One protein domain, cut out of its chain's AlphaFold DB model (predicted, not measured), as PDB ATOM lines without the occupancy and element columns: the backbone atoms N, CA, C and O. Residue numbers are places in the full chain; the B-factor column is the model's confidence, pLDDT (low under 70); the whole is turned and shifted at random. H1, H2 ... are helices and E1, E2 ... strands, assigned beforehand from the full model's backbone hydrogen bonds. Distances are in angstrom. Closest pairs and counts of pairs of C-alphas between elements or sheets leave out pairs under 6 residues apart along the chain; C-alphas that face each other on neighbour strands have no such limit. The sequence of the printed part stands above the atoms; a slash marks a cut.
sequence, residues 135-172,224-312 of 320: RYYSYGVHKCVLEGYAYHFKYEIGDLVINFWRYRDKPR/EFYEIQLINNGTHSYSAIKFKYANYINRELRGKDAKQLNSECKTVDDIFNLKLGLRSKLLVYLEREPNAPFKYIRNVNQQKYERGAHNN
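This is residues 135 to 172 and 224 to 312 of the 320 residues of an uncharacterized protein of Chitinophaga silvisoli (UniProt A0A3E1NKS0). A three-stranded antiparallel sheet, E1, E2 and E3 in that order across it, has H1 and H4 packed on one face, and H2 and H3 pack on H4 away from the sheet, with H4 in contact with the other three of this cluster. Short H5 packs on E2, and H6 lies beyond the sheet, away from the cluster. The 127 printed residues include six named helices and three strands, ordered H1 E1 E2 E3 H2 H3 H4 H5 H6, a mixed class. The whole is compact, with a radius of gyration of the C-alphas of 15.6 A and spans of 44 by 36 by 23 A.

H1, residues 135 to 146, begins at C-alpha (99.500, 153.738, 119.333) and is 15.0 A long. E1 is residues 151 to 153. E2, residues 158 to 166, 24.0 A, bends by 53 degrees at 161; E3, residues 224 to 231, 20.2 A, bends by 54 degrees at 228. H2 is residues 258 to 264, H3 268 to 273, H4 278 to 288, 15.3 A, and H5 292 to 296. H6, residues 309 to 312, ends at C-alpha (118.796, 135.036, 94.660).

E1 and E2 form a hairpin, with N 153 and O 158 at 2.9 A; between E2 and E3, N 163 and O 227 are at 2.9 A. H1 and H4 on one face make two layers, helices and sheet; H1 stands up from the sheet at 46 degrees. H4, the hub, touches H2 closest at the C-alphas of Ala 258 and Val 284, 4.6 A. Every O i to N i+4 pair is within hydrogen-bond range in H2, H3 and H4; H1 has 6 of 8, H5 0 of 1 but 2 of 2 O i to N i+3 pairs, and H6 is too short for an i+4 pair.

Residues 173 to 223 are not printed; C-alphas 172 and 224 are 9.8 A apart. The links E3 to H2 and H5 to H6 are long. Mean pLDDT of the printed part is 83.6, with residues 304 to 312 among those under 70.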
ATOM      1  N   ARG A 135      99.559 155.171 119.008       91.75
ATOM      2  CA  ARG A 135      99.500 153.738 119.333       91.75
ATOM      3  C   ARG A 135      99.511 152.880 118.068       91.75
ATOM      4  O   ARG A 135     100.238 151.895 117.999       91.75
ATOM      5  N   TYR A 136      98.760 153.268 117.047       93.12
ATOM      6  CA  TYR A 136      98.707 152.521 115.798       93.12
ATOM      7  C   TYR A 136     100.068 152.477 115.094       93.12
ATOM      8  O   TYR A 136     100.592 151.396 114.841       93.12
ATOM      9  N   TYR A 137     100.683 153.634 114.831       90.62
ATOM     10  CA  TYR A 137     101.938 153.686 114.079       90.62
ATOM     11  C   TYR A 137     103.164 153.388 114.938       90.62
ATOM     12  O   TYR A 137     104.012 152.588 114.554       90.62
ATOM     13  N   SER A 138     103.270 154.013 116.112       88.12
ATOM     14  CA  SER A 138     104.462 153.892 116.954       88.12
ATOM     15  C   SER A 138     104.519 152.589 117.742       88.12
ATOM     16  O   SER A 138     105.630 152.182 118.069       88.12
ATOM     17  N   TYR A 139     103.390 151.931 118.027       92.12
ATOM     18  CA  TYR A 139     103.376 150.577 118.595       92.12
ATOM     19  C   TYR A 139     103.033 149.536 117.525       92.12
ATOM     20  O   TYR A 139     103.892 148.731 117.197       92.12
ATOM     21  N   GLY A 140     101.835 149.571 116.929       94.00
ATOM     22  CA  GLY A 140     101.344 148.498 116.051       94.00
ATOM     23  C   GLY A 140     102.197 148.270 114.798       94.00
ATOM     24  O   GLY A 140     102.717 147.175 114.588       94.00
ATOM     25  N   VAL A 141     102.388 149.314 113.988       94.62
ATOM     26  CA  VAL A 141     103.205 149.233 112.764       94.62
ATOM     27  C   VAL A 141     104.668 148.962 113.102       94.62
ATOM     28  O   VAL A 141     105.290 148.103 112.486       94.62
ATOM     29  N   HIS A 142     105.224 149.646 114.106       94.44
ATOM     30  CA  HIS A 142     106.606 149.397 114.516       94.44
ATOM     31  C   HIS A 142     106.819 147.958 114.999       94.44
ATOM     32  O   HIS A 142     107.794 147.343 114.586       94.44
ATOM     33  N   LYS A 143     105.916 147.407 115.818       95.19
ATOM     34  CA  LYS A 143     105.952 146.010 116.273       95.19
ATOM     35  C   LYS A 143     105.960 145.053 115.087       95.19
ATOM     36  O   LYS A 143     106.870 144.243 114.982       95.19
ATOM     37  N   CYS A 144     105.015 145.222 114.161       94.88
ATOM     38  CA  CYS A 144     104.925 144.424 112.939       94.88
ATOM     39  C   CYS A 144     106.268 144.386 112.190       94.88
ATOM     40  O   CYS A 144     106.798 143.313 111.909       94.88
ATOM     41  N   VAL A 145     106.870 145.552 111.942       94.50
ATOM     42  CA  VAL A 145     108.116 145.628 111.169       94.50
ATOM     43  C   VAL A 145     109.334 145.137 111.964       94.50
ATOM     44  O   VAL A 145     110.198 144.480 111.393       94.50
ATOM     45  N   LEU A 146     109.405 145.388 113.277       94.50
ATOM     46  CA  LEU A 146     110.476 144.883 114.156       94.50
ATOM     47  C   LEU A 146     110.412 143.362 114.364       94.50
ATOM     48  O   LEU A 146     111.419 142.709 114.622       94.50
ATOM     49  N   GLU A 147     109.235 142.763 114.230       93.25
ATOM     50  CA  GLU A 147     109.084 141.309 114.256       93.25
ATOM     51  C   GLU A 147     109.471 140.649 112.921       93.25
ATOM     52  O   GLU A 147     109.493 139.422 112.838       93.25
ATOM     53  N   GLY A 148     109.856 141.438 111.910       91.25
ATOM     54  CA  GLY A 148     110.318 140.961 110.603       91.25
ATOM     55  C   GLY A 148     109.252 140.964 109.512       91.25
ATOM     56  O   GLY A 148     109.538 140.568 108.382       91.25
ATOM     57  N   TYR A 149     108.031 141.406 109.814       93.38
ATOM     58  CA  TYR A 149     106.971 141.490 108.817       93.38
ATOM     59  C   TYR A 149     107.096 142.756 107.965       93.38
ATOM     60  O   TYR A 149     107.692 143.761 108.355       93.38
ATOM     61  N   ALA A 150     106.490 142.716 106.782       92.50
ATOM     62  CA  ALA A 150     106.256 143.904 105.977       92.50
ATOM     63  C   ALA A 150     104.896 144.499 106.346       92.50
ATOM     64  O   ALA A 150     103.900 143.776 106.402       92.50
ATOM     65  N   TYR A 151     104.841 145.811 106.566       95.00
ATOM     66  CA  TYR A 151     103.575 146.499 106.786       95.00
ATOM     67  C   TYR A 151     103.103 147.177 105.494       95.00
ATOM     68  O   TYR A 151     103.728 148.134 105.034       95.00
ATOM     69  N   HIS A 152     102.000 146.686 104.926       93.50
ATOM     70  CA  HIS A 152     101.415 147.206 103.690       93.50
ATOM     71  C   HIS A 152     100.551 148.445 103.952       93.50
ATOM     72  O   HIS A 152      99.495 148.366 104.589       93.50
ATOM     73  N   PHE A 153     100.967 149.594 103.425       90.19
ATOM     74  CA  PHE A 153     100.143 150.796 103.405       90.19
ATOM     75  C   PHE A 153      99.210 150.786 102.188       90.19
ATOM     76  O   PHE A 153      99.648 150.635 101.048       90.19
ATOM     77  N   LYS A 154      97.914 151.009 102.438       86.94
ATOM     78  CA  LYS A 154      96.891 151.175 101.392       86.94
ATOM     79  C   LYS A 154      97.177 152.390 100.499       86.94
ATOM     80  O   LYS A 154      98.019 153.223 100.823       86.94
ATOM     81  N   TYR A 155      96.404 152.517  99.417       84.88
ATOM     82  CA  TYR A 155      96.507 153.609  98.436       84.88
ATOM     83  C   TYR A 155      97.857 153.635  97.713       84.88
ATOM     84  O   TYR A 155      98.418 154.700  97.485       84.88
ATOM     85  N   GLU A 156      98.387 152.447  97.400       83.56
ATOM     86  CA  GLU A 156      99.608 152.267  96.598       83.56
ATOM     87  C   GLU A 156     100.869 152.917  97.193       83.56
ATOM     88  O   GLU A 156     101.885 153.052  96.513       83.56
ATOM     89  N   ILE A 157     100.832 153.287  98.478       85.75
ATOM     90  CA  ILE A 157     101.975 153.849  99.206       85.75
ATOM     91  C   ILE A 157     103.121 152.827  99.237       85.75
ATOM     92  O   ILE A 157     104.278 153.196  99.034       85.75
ATOM     93  N   GLY A 158     102.797 151.547  99.439       88.88
ATOM     94  CA  GLY A 158     103.745 150.435  99.405       88.88
ATOM     95  C   GLY A 158     103.979 149.787 100.769       88.88
ATOM     96  O   GLY A 158     103.253 150.031 101.735       88.88
ATOM     97  N   ASP A 159     105.013 148.954 100.849       91.56
ATOM     98  CA  ASP A 159     105.319 148.133 102.018       91.56
ATOM     99  C   ASP A 159     106.497 148.708 102.801       91.56
ATOM    100  O   ASP A 159     107.595 148.884 102.264       91.56
ATOM    101  N   LEU A 160     106.291 148.975 104.087       92.75
ATOM    102  CA  LEU A 160     107.360 149.369 104.996       92.75
ATOM    103  C   LEU A 160     108.073 148.129 105.521       92.75
ATOM    104  O   LEU A 160     107.452 147.242 106.108       92.75
ATOM    105  N   VAL A 161     109.388 148.098 105.327       91.94
ATOM    106  CA  VAL A 161     110.246 146.964 105.677       91.94
ATOM    107  C   VAL A 161     111.555 147.434 106.311       91.94
ATOM    108  O   VAL A 161     112.048 148.529 106.024       91.94
ATOM    109  N   ILE A 162     112.157 146.566 107.124       93.19
ATOM    110  CA  ILE A 162     113.559 146.672 107.544       93.19
ATOM    111  C   ILE A 162     114.361 145.649 106.745       93.19
ATOM    112  O   ILE A 162     113.994 144.480 106.679       93.19
ATOM    113  N   ASN A 163     115.462 146.088 106.140       89.69
ATOM    114  CA  ASN A 163     116.419 145.203 105.483       89.69
ATOM    115  C   ASN A 163     117.770 145.329 106.163       89.69
ATOM    116  O   ASN A 163     118.178 146.426 106.544       89.69
ATOM    117  N   PHE A 164     118.468 144.212 106.275       88.50
ATOM    118  CA  PHE A 164     119.839 144.171 106.749       88.50
ATOM    119  C   PHE A 164     120.801 144.040 105.570       88.50
ATOM    120  O   PHE A 164     120.696 143.100 104.795       88.50
ATOM    121  N   TRP A 165     121.755 144.947 105.422       84.25
ATOM    122  CA  TRP A 165     122.681 144.944 104.294       84.25
ATOM    123  C   TRP A 165     124.128 144.855 104.757       84.25
ATOM    124  O   TRP A 165     124.512 145.485 105.745       84.25
ATOM    125  N   ARG A 166     124.948 144.148 103.976       80.75
ATOM    126  CA  ARG A 166     126.412 144.175 104.089       80.75
ATOM    127  C   ARG A 166     127.011 145.142 103.069       80.75
ATOM    128  O   ARG A 166     126.503 145.271 101.951       80.75
ATOM    129  N   TYR A 167     128.082 145.833 103.453       75.69
ATOM    130  CA  TYR A 167     128.865 146.641 102.519       75.69
ATOM    131  C   TYR A 167     129.742 145.752 101.626       75.69
ATOM    132  O   TYR A 167     130.254 144.734 102.078       75.69
ATOM    133  N   ARG A 168     129.902 146.162 100.360       65.38
ATOM    134  CA  ARG A 168     130.510 145.352  99.294       65.38
ATOM    135  C   ARG A 168     132.014 145.136  99.448       65.38
ATOM    136  O   ARG A 168     132.432 144.005  99.323       65.38
ATOM    137  N   ASP A 169     132.790 146.164  99.799       58.66
ATOM    138  CA  ASP A 169     134.260 146.042  99.958       58.66
ATOM    139  C   ASP A 169     134.883 147.157 100.814       58.66
ATOM    140  O   ASP A 169     135.896 146.958 101.480       58.66
ATOM    141  N   LYS A 170     134.276 148.351 100.827       57.59
ATOM    142  CA  LYS A 170     134.681 149.456 101.702       57.59
ATOM    143  C   LYS A 170     133.518 149.852 102.606       57.59
ATOM    144  O   LYS A 170     132.441 150.163 102.083       57.59
ATOM    145  N   PRO A 171     133.703 149.851 103.932       60.44
ATOM    146  CA  PRO A 171     132.713 150.411 104.835       60.44
ATOM    147  C   PRO A 171     132.541 151.892 104.486       60.44
ATOM    148  O   PRO A 171     133.512 152.644 104.446       60.44
ATOM    149  N   ARG A 172     131.318 152.291 104.121       57.75
ATOM    150  CA  ARG A 172     131.048 153.652 103.621       57.75
ATOM    151  C   ARG A 172     130.894 154.681 104.737       57.75
ATOM    152  O   ARG A 172     131.083 155.864 104.483       57.75
ATOM    153  N   GLU A 224     128.077 146.510 108.290       81.56
ATOM    154  CA  GLU A 224     126.689 146.106 108.099       81.56
ATOM    155  C   GLU A 224     125.766 147.233 108.574       81.56
ATOM    156  O   GLU A 224     126.137 148.017 109.455       81.56
ATOM    157  N   PHE A 225     124.576 147.349 107.987       84.62
ATOM    158  CA  PHE A 225     123.605 148.369 108.375       84.62
ATOM    159  C   PHE A 225     122.165 147.933 108.117       84.62
ATOM    160  O   PHE A 225     121.883 147.096 107.262       84.62
ATOM    161  N   TYR A 226     121.242 148.565 108.840       88.62
ATOM    162  CA  TYR A 226     119.810 148.396 108.639       88.62
ATOM    163  C   TYR A 226     119.248 149.541 107.811       88.62
ATOM    164  O   TYR A 226     119.500 150.716 108.089       88.62
ATOM    165  N   GLU A 227     118.440 149.197 106.821       88.50
ATOM    166  CA  GLU A 227     117.697 150.139 106.004       88.50
ATOM    167  C   GLU A 227     116.198 149.966 106.231       88.50
ATOM    168  O   GLU A 227     115.611 148.942 105.877       88.50
ATOM    169  N   ILE A 228     115.584 151.008 106.789       91.50
ATOM    170  CA  ILE A 228     114.132 151.169 106.813       91.50
ATOM    171  C   ILE A 228     113.737 151.799 105.482       91.50
ATOM    172  O   ILE A 228     114.122 152.937 105.203       91.50
ATOM    173  N   GLN A 229     112.971 151.073 104.676       87.56
ATOM    174  CA  GLN A 229     112.552 151.541 103.361       87.56
ATOM    175  C   GLN A 229     111.101 151.195 103.060       87.56
ATOM    176  O   GLN A 229     110.535 150.258 103.623       87.56
ATOM    177  N   LEU A 230     110.536 151.969 102.140       88.19
ATOM    178  CA  LEU A 230     109.246 151.722 101.524       88.19
ATOM    179  C   LEU A 230     109.495 151.089 100.150       88.19
ATOM    180  O   LEU A 230     110.180 151.685  99.315       88.19
ATOM    181  N   ILE A 231     108.991 149.877  99.938       85.75
ATOM    182  CA  ILE A 231     109.085 149.141  98.667       85.75
ATOM    183  C   ILE A 231     107.701 149.030  98.021       85.75
ATOM    184  O   ILE A 231     106.706 149.336  98.664       85.75
ATOM    185  N   ASN A 232     107.622 148.588  96.763       84.38
ATOM    186  CA  ASN A 232     106.347 148.369  96.062       84.38
ATOM    187  C   ASN A 232     105.420 149.605  96.042       84.38
ATOM    188  O   ASN A 232     104.200 149.474  96.080       84.38
ATOM    189  N   ASN A 233     105.996 150.811  96.002       82.50
ATOM    190  CA  ASN A 233     105.227 152.042  95.850       82.50
ATOM    191  C   ASN A 233     104.706 152.129  94.407       82.50
ATOM    192  O   ASN A 233     105.504 152.166  93.469       82.50
ATOM    193  N   GLY A 234     103.383 152.129  94.248       76.94
ATOM    194  CA  GLY A 234     102.705 152.224  92.954       76.94
ATOM    195  C   GLY A 234     102.384 153.659  92.536       76.94
ATOM    196  O   GLY A 234     102.203 153.919  91.353       76.94
ATOM    197  N   THR A 235     102.377 154.607  93.479       73.62
ATOM    198  CA  THR A 235     101.975 155.992  93.192       73.62
ATOM    199  C   THR A 235     103.015 156.770  92.387       73.62
ATOM    200  O   THR A 235     102.656 157.619  91.577       73.62
ATOM    201  N   HIS A 236     104.308 156.548  92.642       68.19
ATOM    202  CA  HIS A 236     105.394 157.337  92.058       68.19
ATOM    203  C   HIS A 236     106.600 156.448  91.764       68.19
ATOM    204  O   HIS A 236     106.924 155.543  92.534       68.19
ATOM    205  N   SER A 237     107.333 156.765  90.692       67.00
ATOM    206  CA  SER A 237     108.652 156.167  90.471       67.00
ATOM    207  C   SER A 237     109.555 156.420  91.682       67.00
ATOM    208  O   SER A 237     109.628 157.542  92.192       67.00
ATOM    209  N   TYR A 238     110.320 155.404  92.088       62.69
ATOM    210  CA  TYR A 238     111.329 155.501  93.151       62.69
ATOM    211  C   TYR A 238     112.348 156.635  92.913       62.69
ATOM    212  O   TYR A 238     112.951 157.154  93.853       62.69
ATOM    213  N   SER A 239     112.545 157.050  91.656       66.38
ATOM    214  CA  SER A 239     113.407 158.184  91.306       66.38
ATOM    215  C   SER A 239     112.816 159.551  91.674       66.38
ATOM    216  O   SER A 239     113.582 160.492  91.870       66.38
ATOM    217  N   ALA A 240     111.489 159.667  91.781       70.31
ATOM    218  CA  ALA A 240     110.786 160.933  91.981       70.31
ATOM    219  C   ALA A 240     110.559 161.264  93.464       70.31
ATOM    220  O   ALA A 240     110.709 162.416  93.865       70.31
ATOM    221  N   ILE A 241     110.235 160.265  94.295       69.00
ATOM    222  CA  ILE A 241     109.973 160.453  95.729       69.00
ATOM    223  C   ILE A 241     110.827 159.487  96.547       69.00
ATOM    224  O   ILE A 241     110.759 158.272  96.376       69.00
ATOM    225  N   LYS A 242     111.608 160.035  97.486       75.00
ATOM    226  CA  LYS A 242     112.417 159.250  98.426       75.00
ATOM    227  C   LYS A 242     111.764 159.221  99.799       75.00
ATOM    228  O   LYS A 242     111.568 160.265 100.418       75.00
ATOM    229  N   PHE A 243     111.504 158.017 100.299       82.38
ATOM    230  CA  PHE A 243     111.084 157.818 101.681       82.38
ATOM    231  C   PHE A 243     112.161 158.336 102.646       82.38
ATOM    232  O   PHE A 243     113.339 157.992 102.533       82.38
ATOM    233  N   LYS A 244     111.745 159.151 103.616       82.25
ATOM    234  CA  LYS A 244     112.562 159.554 104.761       82.25
ATOM    235  C   LYS A 244     111.784 159.257 106.031       82.25
ATOM    236  O   LYS A 244     110.657 159.714 106.191       82.25
ATOM    237  N   TYR A 245     112.400 158.519 106.944       79.00
ATOM    238  CA  TYR A 245     111.849 158.323 108.277       79.00
ATOM    239  C   TYR A 245     112.302 159.457 109.206       79.00
ATOM    240  O   TYR A 245     113.420 159.966 109.103       79.00
ATOM    241  N   ALA A 246     111.435 159.839 110.141       77.31
ATOM    242  CA  ALA A 246     111.769 160.800 111.183       77.31
ATOM    243  C   ALA A 246     112.468 160.101 112.362       77.31
ATOM    244  O   ALA A 246     111.992 159.086 112.875       77.31
ATOM    245  N   ASN A 247     113.580 160.670 112.831       78.00
ATOM    246  CA  ASN A 247     114.270 160.220 114.043       78.00
ATOM    247  C   ASN A 247     113.647 160.877 115.278       78.00
ATOM    248  O   ASN A 247     114.170 161.848 115.819       78.00
ATOM    249  N   TYR A 248     112.493 160.366 115.702       86.56
ATOM    250  CA  TYR A 248     111.825 160.849 116.906       86.56
ATOM    251  C   TYR A 248     112.421 160.217 118.172       86.56
ATOM    252  O   TYR A 248     112.528 158.996 118.269       86.56
ATOM    253  N   ILE A 249     112.751 161.047 119.163       87.75
ATOM    254  CA  ILE A 249     113.117 160.620 120.519       87.75
ATOM    255  C   ILE A 249     112.380 161.525 121.506       87.75
ATOM    256  O   ILE A 249     112.565 162.752 121.499       87.75
ATOM    257  N   ASN A 250     111.533 160.923 122.344       89.75
ATOM    258  CA  ASN A 250     110.850 161.641 123.413       89.75
ATOM    259  C   ASN A 250     111.860 162.283 124.377       89.75
ATOM    260  O   ASN A 250     112.911 161.707 124.640       89.75
ATOM    261  N   ARG A 251     111.535 163.474 124.899       89.19
ATOM    262  CA  ARG A 251     112.414 164.280 125.761       89.19
ATOM    263  C   ARG A 251     113.001 163.484 126.932       89.19
ATOM    264  O   ARG A 251     114.185 163.639 127.192       89.19
ATOM    265  N   GLU A 252     112.205 162.631 127.569       89.44
ATOM    266  CA  GLU A 252     112.596 161.822 128.737       89.44
ATOM    267  C   GLU A 252     113.621 160.726 128.404       89.44
ATOM    268  O   GLU A 252     114.352 160.260 129.274       89.44
ATOM    269  N   LEU A 253     113.690 160.318 127.134       88.88
ATOM    270  CA  LEU A 253     114.574 159.255 126.653       88.88
ATOM    271  C   LEU A 253     115.834 159.806 125.970       88.88
ATOM    272  O   LEU A 253     116.679 159.038 125.514       88.88
ATOM    273  N   ARG A 254     115.967 161.133 125.847       84.94
ATOM    274  CA  ARG A 254     117.135 161.755 125.210       84.94
ATOM    275  C   ARG A 254     118.378 161.556 126.074       84.94
ATOM    276  O   ARG A 254     118.320 161.695 127.287       84.94
ATOM    277  N   GLY A 255     119.506 161.269 125.428       80.81
ATOM    278  CA  GLY A 255     120.789 161.036 126.100       80.81
ATOM    279  C   GLY A 255     120.998 159.602 126.589       80.81
ATOM    280  O   GLY A 255     122.137 159.246 126.873       80.81
ATOM    281  N   LYS A 256     119.946 158.771 126.621       86.19
ATOM    282  CA  LYS A 256     120.069 157.340 126.912       86.19
ATOM    283  C   LYS A 256     120.486 156.571 125.663       86.19
ATOM    284  O   LYS A 256     119.964 156.822 124.573       86.19
ATOM    285  N   ASP A 257     121.412 155.631 125.817       86.06
ATOM    286  CA  ASP A 257     121.794 154.727 124.731       86.06
ATOM    287  C   ASP A 257     120.870 153.497 124.645       86.06
ATOM    288  O   ASP A 257     119.983 153.284 125.476       86.06
ATOM    289  N   ALA A 258     121.043 152.685 123.597       89.19
ATOM    290  CA  ALA A 258     120.194 151.518 123.369       89.19
ATOM    291  C   ALA A 258     120.309 150.464 124.484       89.19
ATOM    292  O   ALA A 258     119.314 149.815 124.802       89.19
ATOM    293  N   LYS A 259     121.489 150.326 125.105       91.12
ATOM    294  CA  LYS A 259     121.745 149.364 126.185       91.12
ATOM    295  C   LYS A 259     121.055 149.784 127.473       91.12
ATOM    296  O   LYS A 259     120.371 148.970 128.089       91.12
ATOM    297  N   GLN A 260     121.173 151.059 127.836       90.44
ATOM    298  CA  GLN A 260     120.483 151.655 128.975       90.44
ATOM    299  C   GLN A 260     118.968 151.518 128.815       90.44
ATOM    300  O   GLN A 260     118.305 150.963 129.687       90.44
ATOM    301  N   LEU A 261     118.426 151.919 127.660       93.12
ATOM    302  CA  LEU A 261     116.995 151.792 127.370       93.12
ATOM    303  C   LEU A 261     116.517 150.337 127.418       93.12
ATOM    304  O   LEU A 261     115.436 150.062 127.936       93.12
ATOM    305  N   ASN A 262     117.318 149.399 126.906       94.31
ATOM    306  CA  ASN A 262     117.003 147.977 126.974       94.31
ATOM    307  C   ASN A 262     116.986 147.469 128.424       94.31
ATOM    308  O   ASN A 262     116.085 146.716 128.781       94.31
ATOM    309  N   SER A 263     117.933 147.894 129.265       93.25
ATOM    310  CA  SER A 263     118.002 147.483 130.676       93.25
ATOM    311  C   SER A 263     116.798 147.950 131.507       93.25
ATOM    312  O   SER A 263     116.405 147.274 132.453       93.25
ATOM    313  N   GLU A 264     116.172 149.064 131.115       93.19
ATOM    314  CA  GLU A 264     114.949 149.589 131.736       93.19
ATOM    315  C   GLU A 264     113.682 148.828 131.292       93.19
ATOM    316  O   GLU A 264     112.641 148.922 131.942       93.19
ATOM    317  N   CYS A 265     113.755 148.061 130.198       94.00
ATOM    318  CA  CYS A 265     112.651 147.249 129.684       94.00
ATOM    319  C   CYS A 265     112.671 145.842 130.304       94.00
ATOM    320  O   CYS A 265     113.713 145.185 130.351       94.00
ATOM    321  N   LYS A 266     111.511 145.324 130.729       93.00
ATOM    322  CA  LYS A 266     111.403 143.949 131.254       93.00
ATOM    323  C   LYS A 266     111.161 142.946 130.131       93.00
ATOM    324  O   LYS A 266     111.701 141.845 130.153       93.00
ATOM    325  N   THR A 267     110.367 143.343 129.145       93.88
ATOM    326  CA  THR A 267     109.918 142.507 128.032       93.88
ATOM    327  C   THR A 267     110.193 143.165 126.683       93.88
ATOM    328  O   THR A 267     110.463 144.362 126.586       93.88
ATOM    329  N   VAL A 268     110.083 142.381 125.608       91.62
ATOM    330  CA  VAL A 268     110.126 142.900 124.233       91.62
ATOM    331  C   VAL A 268     108.960 143.862 123.957       91.62
ATOM    332  O   VAL A 268     109.134 144.847 123.243       91.62
ATOM    333  N   ASP A 269     107.786 143.628 124.553       94.12
ATOM    334  CA  ASP A 269     106.632 144.513 124.361       94.12
ATOM    335  C   ASP A 269     106.866 145.903 124.980       94.12
ATOM    336  O   ASP A 269     106.449 146.911 124.409       94.12
ATOM    337  N   ASP A 270     107.636 145.995 126.069       94.06
ATOM    338  CA  ASP A 270     108.046 147.285 126.644       94.06
ATOM    339  C   ASP A 270     108.867 148.110 125.638       94.06
ATOM    340  O   ASP A 270     108.636 149.311 125.484       94.06
ATOM    341  N   ILE A 271     109.747 147.457 124.864       93.75
ATOM    342  CA  ILE A 271     110.528 148.098 123.792       93.75
ATOM    343  C   ILE A 271     109.587 148.664 122.717       93.75
ATOM    344  O   ILE A 271     109.774 149.788 122.232       93.75
ATOM    345  N   PHE A 272     108.535 147.922 122.363       93.19
ATOM    346  CA  PHE A 272     107.522 148.383 121.413       93.19
ATOM    347  C   PHE A 272     106.686 149.543 121.958       93.19
ATOM    348  O   PHE A 272     106.219 150.364 121.168       93.19
ATOM    349  N   ASN A 273     106.547 149.678 123.274       92.69
ATOM    350  CA  ASN A 273     105.838 150.787 123.910       92.69
ATOM    351  C   ASN A 273     106.704 152.041 124.136       92.69
ATOM    352  O   ASN A 273     106.156 153.116 124.388       92.69
ATOM    353  N   LEU A 274     108.034 151.964 123.976       92.69
ATOM    354  CA  LEU A 274     108.912 153.134 124.098       92.69
ATOM    355  C   LEU A 274     108.483 154.269 123.154       92.69
ATOM    356  O   LEU A 274     108.142 154.055 121.990       92.69
ATOM    357  N   LYS A 275     108.556 155.522 123.611       90.88
ATOM    358  CA  LYS A 275     108.224 156.701 122.789       90.88
ATOM    359  C   LYS A 275     109.406 157.097 121.895       90.88
ATOM    360  O   LYS A 275     109.993 158.170 122.033       90.88
ATOM    361  N   LEU A 276     109.760 156.196 120.983       91.31
ATOM    362  CA  LEU A 276     110.898 156.286 120.069       91.31
ATOM    363  C   LEU A 276     110.459 156.058 118.616       91.31
ATOM    364  O   LEU A 276     109.496 155.340 118.342       91.31
ATOM    365  N   GLY A 277     111.188 156.645 117.670       91.50
ATOM    366  CA  GLY A 277     111.063 156.329 116.249       91.50
ATOM    367  C   GLY A 277     111.527 154.901 115.943       91.50
ATOM    368  O   GLY A 277     112.295 154.310 116.706       91.50
ATOM    369  N   LEU A 278     111.090 154.358 114.802       92.94
ATOM    370  CA  LEU A 278     111.357 152.969 114.404       92.94
ATOM    371  C   LEU A 278     112.851 152.613 114.435       92.94
ATOM    372  O   LEU A 278     113.220 151.570 114.962       92.94
ATOM    373  N   ARG A 279     113.722 153.506 113.941       91.31
ATOM    374  CA  ARG A 279     115.179 153.292 113.948       91.31
ATOM    375  C   ARG A 279     115.736 153.129 115.360       91.31
ATOM    376  O   ARG A 279     116.504 152.209 115.606       91.31
ATOM    377  N   SER A 280     115.364 154.012 116.282       91.56
ATOM    378  CA  SER A 280     115.835 153.940 117.667       91.56
ATOM    379  C   SER A 280     115.296 152.697 118.373       91.56
ATOM    380  O   SER A 280     116.051 152.040 119.081       91.56
ATOM    381  N   LYS A 281     114.034 152.314 118.121       94.00
ATOM    382  CA  LYS A 281     113.480 151.051 118.636       94.00
ATOM    383  C   LYS A 281     114.212 149.831 118.106       94.00
ATOM    384  O   LYS A 281     114.468 148.925 118.882       94.00
ATOM    385  N   LEU A 282     114.573 149.822 116.823       94.31
ATOM    386  CA  LEU A 282     115.349 148.736 116.231       94.31
ATOM    387  C   LEU A 282     116.678 148.539 116.965       94.31
ATOM    388  O   LEU A 282     117.032 147.408 117.262       94.31
ATOM    389  N   LEU A 283     117.379 149.620 117.312       92.06
ATOM    390  CA  LEU A 283     118.628 149.517 118.072       92.06
ATOM    391  C   LEU A 283     118.406 148.900 119.459       92.06
ATOM    392  O   LEU A 283     119.118 147.972 119.818       92.06
ATOM    393  N   VAL A 284     117.395 149.357 120.205       94.56
ATOM    394  CA  VAL A 284     117.050 148.780 121.523       94.56
ATOM    395  C   VAL A 284     116.631 147.312 121.391       94.56
ATOM    396  O   VAL A 284     117.023 146.473 122.195       94.56
ATOM    397  N   TYR A 285     115.863 146.988 120.349       95.25
ATOM    398  CA  TYR A 285     115.400 145.635 120.068       95.25
ATOM    399  C   TYR A 285     116.559 144.675 119.775       95.25
ATOM    400  O   TYR A 285     116.567 143.566 120.293       95.25
ATOM    401  N   LEU A 286     117.565 145.111 119.013       93.19
ATOM    402  CA  LEU A 286     118.756 144.312 118.702       93.19
ATOM    403  C   LEU A 286     119.646 144.052 119.925       93.19
ATOM    404  O   LEU A 286     120.300 143.017 119.978       93.19
ATOM    405  N   GLU A 287     119.652 144.950 120.916       94.00
ATOM    406  CA  GLU A 287     120.334 144.699 122.197       94.00
ATOM    407  C   GLU A 287     119.628 143.604 123.017       94.00
ATOM    408  O   GLU A 287     120.270 142.916 123.807       94.00
ATOM    409  N   ARG A 288     118.305 143.437 122.862       93.25
ATOM    410  CA  ARG A 288     117.531 142.372 123.526       93.25
ATOM    411  C   ARG A 288     117.580 141.058 122.758       93.25
ATOM    412  O   ARG A 288     117.710 140.004 123.366       93.25
ATOM    413  N   GLU A 289     117.473 141.141 121.438       91.31
ATOM    414  CA  GLU A 289     117.408 140.013 120.513       91.31
ATOM    415  C   GLU A 289     118.558 140.099 119.494       91.31
ATOM    416  O   GLU A 289     118.334 140.487 118.341       91.31
ATOM    417  N   PRO A 290     119.796 139.709 119.859       88.44
ATOM    418  CA  PRO A 290     120.945 139.767 118.947       88.44
ATOM    419  C   PRO A 290     120.780 138.914 117.680       88.44
ATOM    420  O   PRO A 290     121.439 139.175 116.677       88.44
ATOM    421  N   ASN A 291     119.878 137.925 117.707       87.06
ATOM    422  CA  ASN A 291     119.527 137.058 116.577       87.06
ATOM    423  C   ASN A 291     118.364 137.599 115.722       87.06
ATOM    424  O   ASN A 291     118.051 137.040 114.671       87.06
ATOM    425  N   ALA A 292     117.747 138.728 116.089       87.56
ATOM    426  CA  ALA A 292     116.765 139.392 115.236       87.56
ATOM    427  C   ALA A 292     117.254 139.791 113.826       87.56
ATOM    428  O   ALA A 292     116.388 139.879 112.952       87.56
ATOM    429  N   PRO A 293     118.560 139.991 113.521       84.06
ATOM    430  CA  PRO A 293     119.000 140.309 112.166       84.06
ATOM    431  C   PRO A 293     118.502 139.306 111.117       84.06
ATOM    432  O   PRO A 293     118.123 139.729 110.028       84.06
ATOM    433  N   PHE A 294     118.395 138.012 111.455       84.88
ATOM    434  CA  PHE A 294     117.887 136.968 110.550       84.88
ATOM    435  C   PHE A 294     116.476 137.242 110.020       84.88
ATOM    436  O   PHE A 294     116.141 136.806 108.922       84.88
ATOM    437  N   LYS A 295     115.667 138.016 110.752       88.12
ATOM    438  CA  LYS A 295     114.313 138.413 110.345       88.12
ATOM    439  C   LYS A 295     114.310 139.413 109.187       88.12
ATOM    440  O   LYS A 295     113.329 139.516 108.461       88.12
ATOM    441  N   TYR A 296     115.407 140.145 109.009       88.62
ATOM    442  CA  TYR A 296     115.555 141.211 108.012       88.62
ATOM    443  C   TYR A 296     116.459 140.802 106.844       88.62
ATOM    444  O   TYR A 296     116.830 141.630 106.002       88.62
ATOM    445  N   ILE A 297     116.852 139.527 106.817       81.94
ATOM    446  CA  ILE A 297     117.751 138.951 105.829       81.94
ATOM    447  C   ILE A 297     116.942 138.159 104.807       81.94
ATOM    448  O   ILE A 297     116.235 137.223 105.167       81.94
ATOM    449  N   ARG A 298     117.064 138.496 103.516       68.38
ATOM    450  CA  ARG A 298     116.511 137.658 102.434       68.38
ATOM    451  C   ARG A 298     117.502 136.572 102.022       68.38
ATOM    452  O   ARG A 298     117.097 135.454 101.728       68.38
ATOM    453  N   ASN A 299     118.791 136.913 102.020       67.75
ATOM    454  CA  ASN A 299     119.921 136.022 101.775       67.75
ATOM    455  C   ASN A 299     121.101 136.453 102.666       67.75
ATOM    456  O   ASN A 299     121.383 137.643 102.776       67.75
ATOM    457  N   VAL A 300     121.799 135.493 103.280       67.25
ATOM    458  CA  VAL A 300     122.939 135.702 104.197       67.25
ATOM    459  C   VAL A 300     124.036 136.587 103.591       67.25
ATOM    460  O   VAL A 300     124.684 137.348 104.306       67.25
ATOM    461  N   ASN A 301     124.214 136.535 102.271       69.12
ATOM    462  CA  ASN A 301     125.224 137.316 101.559       69.12
ATOM    463  C   ASN A 301     124.664 138.587 100.907       69.12
ATOM    464  O   ASN A 301     125.323 139.151 100.039       69.12
ATOM    465  N   GLN A 302     123.466 139.044 101.287       73.50
ATOM    466  CA  GLN A 302     122.836 140.159 100.587       73.50
ATOM    467  C   GLN A 302     123.621 141.468 100.736       73.50
ATOM    468  O   GLN A 302     123.849 141.986 101.835       73.50
ATOM    469  N   GLN A 303     124.008 142.021  99.590       74.75
ATOM    470  CA  GLN A 303     124.710 143.292  99.482       74.75
ATOM    471  C   GLN A 303     123.833 144.309  98.765       74.75
ATOM    472  O   GLN A 303     123.176 144.017  97.756       74.75
ATOM    473  N   LYS A 304     123.822 145.539  99.284       69.88
ATOM    474  CA  LYS A 304     123.048 146.614  98.667       69.88
ATOM    475  C   LYS A 304     123.691 147.000  97.331       69.88
ATOM    476  O   LYS A 304     124.895 147.231  97.272       69.88
ATOM    477  N   TYR A 305     122.865 147.137  96.290       64.31
ATOM    478  CA  TYR A 305     123.243 147.535  94.922       64.31
ATOM    479  C   TYR A 305     123.933 146.471  94.051       64.31
ATOM    480  O   TYR A 305     124.314 146.786  92.924       64.31
ATOM    481  N   GLU A 306     124.019 145.213  94.491       61.28
ATOM    482  CA  GLU A 306     124.315 144.104  93.577       61.28
ATOM    483  C   GLU A 306     123.032 143.645  92.866       61.28
ATOM    484  O   GLU A 306     122.080 143.165  93.489       61.28
ATOM    485  N   ARG A 307     122.982 143.822  91.538       49.22
ATOM    486  CA  ARG A 307     121.949 143.225  90.678       49.22
ATOM    487  C   ARG A 307     122.450 141.871  90.174       49.22
ATOM    488  O   ARG A 307     123.558 141.796  89.659       49.22
ATOM    489  N   GLY A 308     121.621 140.831  90.279       49.38
ATOM    490  CA  GLY A 308     121.900 139.504  89.719       49.38
ATOM    491  C   GLY A 308     121.656 138.349  90.693       49.38
ATOM    492  O   GLY A 308     121.234 138.553  91.834       49.38
ATOM    493  N   ALA A 309     121.936 137.127  90.228       46.00
ATOM    494  CA  ALA A 309     121.703 135.851  90.917       46.00
ATOM    495  C   ALA A 309     122.295 135.754  92.345       46.00
ATOM    496  O   ALA A 309     121.857 134.921  93.133       46.00
ATOM    497  N   HIS A 310     123.224 136.641  92.713       49.66
ATOM    498  CA  HIS A 310     123.874 136.703  94.027       49.66
ATOM    499  C   HIS A 310     122.924 137.068  95.182       49.66
ATOM    500  O   HIS A 310     123.067 136.526  96.276       49.66
ATOM    501  N   ASN A 311     121.884 137.875  94.936       48.81
ATOM    502  CA  ASN A 311     120.807 138.123  95.911       48.81
ATOM    503  C   ASN A 311     119.674 137.071  95.841       48.81
ATOM    504  O   ASN A 311     118.788 137.072  96.690       48.81
ATOM    505  N   ASN A 312     119.732 136.151  94.869       51.53
ATOM    506  CA  ASN A 312     118.796 135.036  94.660       51.53
ATOM    507  C   ASN A 312     119.343 133.679  95.152       51.53
ATOM    508  O   ASN A 312     118.705 132.653  94.917       51.53
TER     509      ASN A 312